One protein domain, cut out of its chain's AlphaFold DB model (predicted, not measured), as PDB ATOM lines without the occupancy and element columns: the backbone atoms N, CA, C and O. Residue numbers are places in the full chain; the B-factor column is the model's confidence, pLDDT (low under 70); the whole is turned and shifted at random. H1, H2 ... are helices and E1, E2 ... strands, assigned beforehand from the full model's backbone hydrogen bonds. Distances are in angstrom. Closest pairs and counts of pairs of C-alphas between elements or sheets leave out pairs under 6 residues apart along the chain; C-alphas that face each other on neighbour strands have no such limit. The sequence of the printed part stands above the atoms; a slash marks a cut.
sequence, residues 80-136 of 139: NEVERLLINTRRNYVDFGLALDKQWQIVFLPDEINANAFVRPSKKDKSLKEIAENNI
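This is residues 80 to 136 of the 139 residues of an uncharacterized protein of Staphylococcus haemolyticus (UniProt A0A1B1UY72). With little regular structure, this elongated domain has helix H1 packed on a small two-strand hairpin, E1 and E2, toward one end, and a folded-back loop, residues 98 to 108, at the other, with short helix H2 between. The 57 printed residues run H1, H2, E1, E2, a mixed class with under half in named elements. The antiparallel sheet has the order E1 - E2. The whole is compact, with a radius of gyration of the C-alphas of 11.3 A and spans of 36 by 20 by 19 A.

H1, residues 80 to 88, begins at C-alpha 80 (-34.798, 10.898, -14.011) and is 12.2 A long. H2 is residues 110 to 115, 8.4 A. E1 is residues 119 to 121, 7.2 A. E2, residues 129 to 131, 7.1 A, ends at C-alpha 131 (-33.818, 18.054, -5.157).

Hairpin E1 and E2 has N 120 and O 130 at 3.0 A. The closest C-alphas of H1 and E2, Ile 87 and Lys 129, are 5.6 A apart. H1 and H2 are apart; in both, every O i to N i+4 pair is within hydrogen-bond range. Residues 98 to 99 pair antiparallel with 107 to 108.

The farthest C-alphas, Gln 103 and Asp 125, are 36.4 A apart. The H1 to H2 link is long. The printed part has no cut, and no printed residue is under 70 in pLDDT.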
ATOM      1  N   ASN A  80     -34.016  11.618 -15.022       92.75
ATOM      2  CA  ASN A  80     -34.798  10.898 -14.011       92.75
ATOM      3  C   ASN A  80     -33.943   9.874 -13.245       92.75
ATOM      4  O   ASN A  80     -34.116   9.680 -12.045       92.75
ATOM      5  N   GLU A  81     -32.994   9.231 -13.930       94.44
ATOM      6  CA  GLU A  81     -32.049   8.309 -13.297       94.44
ATOM      7  C   GLU A  81     -31.043   9.048 -12.406       94.44
ATOM      8  O   GLU A  81     -30.804   8.614 -11.281       94.44
ATOM      9  N   VAL A  82     -30.518  10.199 -12.847       92.38
ATOM     10  CA  VAL A  82     -29.656  11.063 -12.014       92.38
ATOM     11  C   VAL A  82     -30.397  11.516 -10.756       92.38
ATOM     12  O   VAL A  82     -29.866  11.399  -9.653       92.38
ATOM     13  N   GLU A  83     -31.628  12.005 -10.901       92.25
ATOM     14  CA  GLU A  83     -32.471  12.432  -9.783       92.25
ATOM     15  C   GLU A  83     -32.683  11.288  -8.787       92.25
ATOM     16  O   GLU A  83     -32.459  11.452  -7.584       92.25
ATOM     17  N   ARG A  84     -33.033  10.099  -9.291       93.38
ATOM     18  CA  ARG A  84     -33.201   8.895  -8.473       93.38
ATOM     19  C   ARG A  84     -31.925   8.549  -7.706       93.38
ATOM     20  O   ARG A  84     -32.003   8.250  -6.514       93.38
ATOM     21  N   LEU A  85     -30.763   8.591  -8.362       93.50
ATOM     22  CA  LEU A  85     -29.469   8.346  -7.720       93.50
ATOM     23  C   LEU A  85     -29.213   9.367  -6.607       93.50
ATOM     24  O   LEU A  85     -28.954   8.977  -5.473       93.50
ATOM     25  N   LEU A  86     -29.368  10.660  -6.889       92.19
ATOM     26  CA  LEU A  86     -29.159  11.735  -5.917       92.19
ATOM     27  C   LEU A  86     -30.054  11.586  -4.673       92.19
ATOM     28  O   LEU A  86     -29.569  11.674  -3.543       92.19
ATOM     29  N   ILE A  87     -31.350  11.320  -4.858       91.00
ATOM     30  CA  ILE A  87     -32.327  11.171  -3.765       91.00
ATOM     31  C   ILE A  87     -32.017   9.943  -2.894       91.00
ATOM     32  O   ILE A  87     -32.118  10.006  -1.659       91.00
ATOM     33  N   ASN A  88     -31.606   8.835  -3.514       89.56
ATOM     34  CA  ASN A  88     -31.305   7.587  -2.811       89.56
ATOM     35  C   ASN A  88     -29.942   7.606  -2.111       89.56
ATOM     36  O   ASN A  88     -29.775   6.953  -1.079       89.56
ATOM     37  N   THR A  89     -28.996   8.409  -2.591       87.12
ATOM     38  CA  THR A  89     -27.688   8.571  -1.955       87.12
ATOM     39  C   THR A  89     -27.812   9.142  -0.543       87.12
ATOM     40  O   THR A  89     -28.672   9.977  -0.233       87.12
ATOM     41  N   ARG A  90     -26.949   8.684   0.373       82.75
ATOM     42  CA  ARG A  90     -26.869   9.239   1.730       82.75
ATOM     43  C   ARG A  90     -26.678  10.759   1.652       82.75
ATOM     44  O   ARG A  90     -25.966  11.269   0.794       82.75
ATOM     45  N   ARG A  91     -27.324  11.492   2.563       77.81
ATOM     46  CA  ARG A  91     -27.259  12.960   2.601       77.81
ATOM     47  C   ARG A  91     -25.803  13.445   2.542       77.81
ATOM     48  O   ARG A  91     -25.002  13.022   3.373       77.81
ATOM     49  N   ASN A  92     -25.522  14.356   1.609       78.00
ATOM     50  CA  ASN A  92     -24.208  14.964   1.370       78.00
ATOM     51  C   ASN A  92     -23.079  13.944   1.109       78.00
ATOM     52  O   ASN A  92     -21.939  14.186   1.500       78.00
ATOM     53  N   TYR A  93     -23.397  12.798   0.502       89.06
ATOM     54  CA  TYR A  93     -22.423  11.760   0.157       89.06
ATOM     55  C   TYR A  93     -22.547  11.325  -1.310       89.06
ATOM     56  O   TYR A  93     -22.495  10.142  -1.625       89.06
ATOM     57  N   VAL A  94     -22.770  12.282  -2.209       92.00
ATOM     58  CA  VAL A  94     -22.708  12.040  -3.654       92.00
ATOM     59  C   VAL A  94     -21.243  11.893  -4.050       92.00
ATOM     60  O   VAL A  94     -20.444  12.789  -3.791       92.00
ATOM     61  N   ASP A  95     -20.881  10.762  -4.636       92.56
ATOM     62  CA  ASP A  95     -19.507  10.389  -4.991       92.56
ATOM     63  C   ASP A  95     -19.203  10.538  -6.492       92.56
ATOM     64  O   ASP A  95     -18.079  10.299  -6.929       92.56
ATOM     65  N   PHE A  96     -20.177  11.010  -7.271       94.06
ATOM     66  CA  PHE A  96     -20.044  11.310  -8.693       94.06
ATOM     67  C   PHE A  96     -20.325  12.789  -8.995       94.06
ATOM     68  O   PHE A  96     -21.062  13.472  -8.285       94.06
ATOM     69  N   GLY A  97     -19.702  13.294 -10.060       94.75
ATOM     70  CA  GLY A  97     -20.051  14.584 -10.657       94.75
ATOM     71  C   GLY A  97     -21.099  14.406 -11.753       94.75
ATOM     72  O   GLY A  97     -21.327  13.292 -12.222       94.75
ATOM     73  N   LEU A  98     -21.717  15.498 -12.194       94.69
ATOM     74  CA  LEU A  98     -22.700  15.458 -13.279       94.69
ATOM     75  C   LEU A  98     -22.494  16.605 -14.265       94.69
ATOM     76  O   LEU A  98     -22.247  17.741 -13.865       94.69
ATOM     77  N   ALA A  99     -22.612  16.293 -15.554       94.50
ATOM     78  CA  ALA A  99     -22.683  17.261 -16.641       94.50
ATOM     79  C   ALA A  99     -24.117  17.281 -17.185       94.50
ATOM     80  O   ALA A  99     -24.678  16.225 -17.475       94.50
ATOM     81  N   LEU A 100     -24.715  18.467 -17.319       92.44
ATOM     82  CA  LEU A 100     -26.093  18.619 -17.811       92.44
ATOM     83  C   LEU A 100     -26.182  18.721 -19.340       92.44
ATOM     84  O   LEU A 100     -27.272  18.675 -19.905       92.44
ATOM     85  N   ASP A 101     -25.041  18.836 -20.018       92.44
ATOM     86  CA  ASP A 101     -24.944  18.895 -21.471       92.44
ATOM     87  C   ASP A 101     -23.752  18.079 -21.991       92.44
ATOM     88  O   ASP A 101     -22.723  17.926 -21.329       92.44
ATOM     89  N   LYS A 102     -23.870  17.580 -23.228       91.31
ATOM     90  CA  LYS A 102     -22.823  16.771 -23.884       91.31
ATOM     91  C   LYS A 102     -21.538  17.553 -24.134       91.31
ATOM     92  O   LYS A 102     -20.482  16.957 -24.336       91.31
ATOM     93  N   GLN A 103     -21.622  18.878 -24.167       92.88
ATOM     94  CA  GLN A 103     -20.484  19.752 -24.376       92.88
ATOM     95  C   GLN A 103     -19.766  20.071 -23.064       92.88
ATOM     96  O   GLN A 103     -18.747  20.753 -23.144       92.88
ATOM     97  N   TRP A 104     -20.213  19.569 -21.904       93.38
ATOM     98  CA  TRP A 104     -19.632  19.834 -20.583       93.38
ATOM     99  C   TRP A 104     -19.519  21.340 -20.291       93.38
ATOM    100  O   TRP A 104     -18.447  21.826 -19.915       93.38
ATOM    101  N   GLN A 105     -20.563  22.111 -20.594       91.12
ATOM    102  CA  GLN A 105     -20.630  23.542 -20.279       91.12
ATOM    103  C   GLN A 105     -21.168  23.780 -18.872       91.12
ATOM    104  O   GLN A 105     -20.665  24.663 -18.184       91.12
ATOM    105  N   ILE A 106     -22.145  22.976 -18.456       91.75
ATOM    106  CA  ILE A 106     -22.755  23.001 -17.135       91.75
ATOM    107  C   ILE A 106     -22.381  21.709 -16.425       91.75
ATOM    108  O   ILE A 106     -22.907  20.637 -16.734       91.75
ATOM    109  N   VAL A 107     -21.431  21.809 -15.499       94.00
ATOM    110  CA  VAL A 107     -20.856  20.647 -14.819       94.00
ATOM    111  C   VAL A 107     -20.685  20.938 -13.342       94.00
ATOM    112  O   VAL A 107     -20.278  22.035 -12.978       94.00
ATOM    113  N   PHE A 108     -20.961  19.938 -12.511       94.25
ATOM    114  CA  PHE A 108     -20.809  20.020 -11.066       94.25
ATOM    115  C   PHE A 108     -19.947  18.871 -10.557       94.25
ATOM    116  O   PHE A 108     -20.196  17.703 -10.872       94.25
ATOM    117  N   LEU A 109     -18.941  19.205  -9.755       95.00
ATOM    118  CA  LEU A 109     -18.136  18.232  -9.026       95.00
ATOM    119  C   LEU A 109     -18.925  17.642  -7.845       95.00
ATOM    120  O   LEU A 109     -19.779  18.331  -7.278       95.00
ATOM    121  N   PRO A 110     -18.596  16.414  -7.395       93.94
ATOM    122  CA  PRO A 110     -19.195  15.841  -6.188       93.94
ATOM    123  C   PRO A 110     -19.060  16.775  -4.974       93.94
ATOM    124  O   PRO A 110     -20.002  16.952  -4.203       93.94
ATOM    125  N   ASP A 111     -17.904  17.437  -4.843       91.88
ATOM    126  CA  ASP A 111     -17.636  18.435  -3.801       91.88
ATOM    127  C   ASP A 111     -18.665  19.584  -3.823       91.88
ATOM    128  O   ASP A 111     -19.158  19.996  -2.773       91.88
ATOM    129  N   GLU A 112     -19.037  20.076  -5.009       91.81
ATOM    130  CA  GLU A 112     -20.003  21.172  -5.176       91.81
ATOM    131  C   GLU A 112     -21.432  20.714  -4.879       91.81
ATOM    132  O   GLU A 112     -22.164  21.398  -4.159       91.81
ATOM    133  N   ILE A 113     -21.807  19.533  -5.378       93.31
ATOM    134  CA  ILE A 113     -23.121  18.913  -5.151       93.31
ATOM    135  C   ILE A 113     -23.367  18.733  -3.647       93.31
ATOM    136  O   ILE A 113     -24.435  19.082  -3.127       93.31
ATOM    137  N   ASN A 114     -22.363  18.215  -2.936       92.50
ATOM    138  CA  ASN A 114     -22.445  17.951  -1.504       92.50
ATOM    139  C   ASN A 114     -22.392  19.230  -0.669       92.50
ATOM    140  O   ASN A 114     -23.204  19.385   0.246       92.50
ATOM    141  N   ALA A 115     -21.473  20.154  -0.973       89.94
ATOM    142  CA  ALA A 115     -21.318  21.393  -0.212       89.94
ATOM    143  C   ALA A 115     -22.546  22.305  -0.331       89.94
ATOM    144  O   ALA A 115     -22.982  22.880   0.667       89.94
ATOM    145  N   ASN A 116     -23.140  22.396  -1.525       90.75
ATOM    146  CA  ASN A 116     -24.355  23.180  -1.746       90.75
ATOM    147  C   ASN A 116     -25.630  22.437  -1.314       90.75
ATOM    148  O   ASN A 116     -26.706  23.026  -1.321       90.75
ATOM    149  N   ALA A 117     -25.533  21.166  -0.911       91.06
ATOM    150  CA  ALA A 117     -26.666  20.326  -0.537       91.06
ATOM    151  C   ALA A 117     -27.760  20.309  -1.620       91.06
ATOM    152  O   ALA A 117     -28.887  20.761  -1.393       91.06
ATOM    153  N   PHE A 118     -27.429  19.771  -2.800       92.94
ATOM    154  CA  PHE A 118     -28.392  19.573  -3.899       92.94
ATOM    155  C   PHE A 118     -29.576  18.691  -3.494       92.94
ATOM    156  O   PHE A 118     -30.640  18.781  -4.094       92.94
ATOM    157  N   VAL A 119     -29.406  17.853  -2.469       91.38
ATOM    158  CA  VAL A 119     -30.441  16.963  -1.945       91.38
ATOM    159  C   VAL A 119     -30.716  17.322  -0.494       91.38
ATOM    160  O   VAL A 119     -29.804  17.376   0.336       91.38
ATOM    161  N   ARG A 120     -31.989  17.528  -0.161       88.94
ATOM    162  CA  ARG A 120     -32.434  17.836   1.204       88.94
ATOM    163  C   ARG A 120     -33.662  17.007   1.583       88.94
ATOM    164  O   ARG A 120     -34.338  16.505   0.691       88.94
ATOM    165  N   PRO A 121     -33.985  16.873   2.879       89.62
ATOM    166  CA  PRO A 121     -35.283  16.347   3.291       89.62
ATOM    167  C   PRO A 121     -36.414  17.164   2.662       89.62
ATOM    168  O   PRO A 121     -36.308  18.395   2.605       89.62
ATOM    169  N   SER A 122     -37.478  16.505   2.207       89.56
ATOM    170  CA  SER A 122     -38.585  17.225   1.589       89.56
ATOM    171  C   SER A 122     -39.246  18.171   2.585       89.56
ATOM    172  O   SER A 122     -39.374  17.887   3.780       89.56
ATOM    173  N   LYS A 123     -39.680  19.329   2.080       87.44
ATOM    174  CA  LYS A 123     -40.432  20.303   2.881       87.44
ATOM    175  C   LYS A 123     -41.805  19.771   3.297       87.44
ATOM    176  O   LYS A 123     -42.313  20.201   4.329       87.44
ATOM    177  N   LYS A 124     -42.400  18.880   2.494       89.06
ATOM    178  CA  LYS A 124     -43.734  18.304   2.739       89.06
ATOM    179  C   LYS A 124     -43.669  17.089   3.660       89.06
ATOM    180  O   LYS A 124     -44.455  16.998   4.594       89.06
ATOM    181  N   ASP A 125     -42.711  16.197   3.415       89.25
ATOM    182  CA  ASP A 125     -42.483  14.991   4.211       89.25
ATOM    183  C   ASP A 125     -40.987  14.818   4.494       89.25
ATOM    184  O   ASP A 125     -40.190  14.524   3.606       89.25
ATOM    185  N   LYS A 126     -40.596  14.975   5.760       85.06
ATOM    186  CA  LYS A 126     -39.186  14.909   6.166       85.06
ATOM    187  C   LYS A 126     -38.581  13.502   6.072       85.06
ATOM    188  O   LYS A 126     -37.363  13.387   6.198       85.06
ATOM    189  N   SER A 127     -39.396  12.460   5.888       83.56
ATOM    190  CA  SER A 127     -38.921  11.091   5.651       83.56
ATOM    191  C   SER A 127     -38.418  10.884   4.217       83.56
ATOM    192  O   SER A 127     -37.586  10.008   3.973       83.56
ATOM    193  N   LEU A 128     -38.861  11.732   3.285       87.19
ATOM    194  CA  LEU A 128     -38.448  11.727   1.886       87.19
ATOM    195  C   LEU A 128     -37.340  12.757   1.640       87.19
ATOM    196  O   LEU A 128     -37.149  13.700   2.412       87.19
ATOM    197  N   LYS A 129     -36.616  12.601   0.530       89.88
ATOM    198  CA  LYS A 129     -35.680  13.614   0.031       89.88
ATOM    199  C   LYS A 129     -36.178  14.198  -1.283       89.88
ATOM    200  O   LYS A 129     -36.860  13.526  -2.046       89.88
ATOM    201  N   GLU A 130     -35.814  15.447  -1.526       90.94
ATOM    202  CA  GLU A 130     -36.103  16.178  -2.757       90.94
ATOM    203  C   GLU A 130     -34.836  16.872  -3.268       90.94
ATOM    204  O   GLU A 130     -33.914  17.169  -2.492       90.94
ATOM    205  N   ILE A 131     -34.821  17.174  -4.566       90.88
ATOM    206  CA  ILE A 131     -33.818  18.054  -5.157       90.88
ATOM    207  C   ILE A 131     -34.087  19.495  -4.704       90.88
ATOM    208  O   ILE A 131     -35.184  20.036  -4.840       90.88
ATOM    209  N   ALA A 132     -33.067  20.136  -4.146       91.00
ATOM    210  CA  ALA A 132     -33.077  21.543  -3.788       91.00
ATOM    211  C   ALA A 132     -32.614  22.380  -4.986       91.00
ATOM    212  O   ALA A 132     -31.488  22.869  -4.997       91.00
ATOM    213  N   GLU A 133     -33.475  22.569  -5.988       89.31
ATOM    214  CA  GLU A 133     -33.150  23.344  -7.202       89.31
ATOM    215  C   GLU A 133     -32.573  24.732  -6.887       89.31
ATOM    216  O   GLU A 133     -31.622  25.183  -7.516       89.31
ATOM    217  N   ASN A 134     -33.074  25.375  -5.830       90.12
ATOM    218  CA  ASN A 134     -32.608  26.679  -5.360       90.12
ATOM    219  C   ASN A 134     -31.148  26.688  -4.856       90.12
ATOM    220  O   ASN A 134     -30.594  27.759  -4.624       90.12
ATOM    221  N   ASN A 135     -30.552  25.514  -4.635       88.75
ATOM    222  CA  ASN A 135     -29.158  25.346  -4.237       88.75
ATOM    223  C   ASN A 135     -28.248  24.991  -5.428       88.75
ATOM    224  O   ASN A 135     -27.021  25.015  -5.294       88.75
ATOM    225  N   ILE A 136     -28.824  24.671  -6.590       87.50
ATOM    226  CA  ILE A 136     -28.078  24.359  -7.809       87.50
ATOM    227  C   ILE A 136     -27.665  25.683  -8.449       87.50
ATOM    228  O   ILE A 136     -28.407  26.305  -9.203       87.50
TER     229      ILE A 136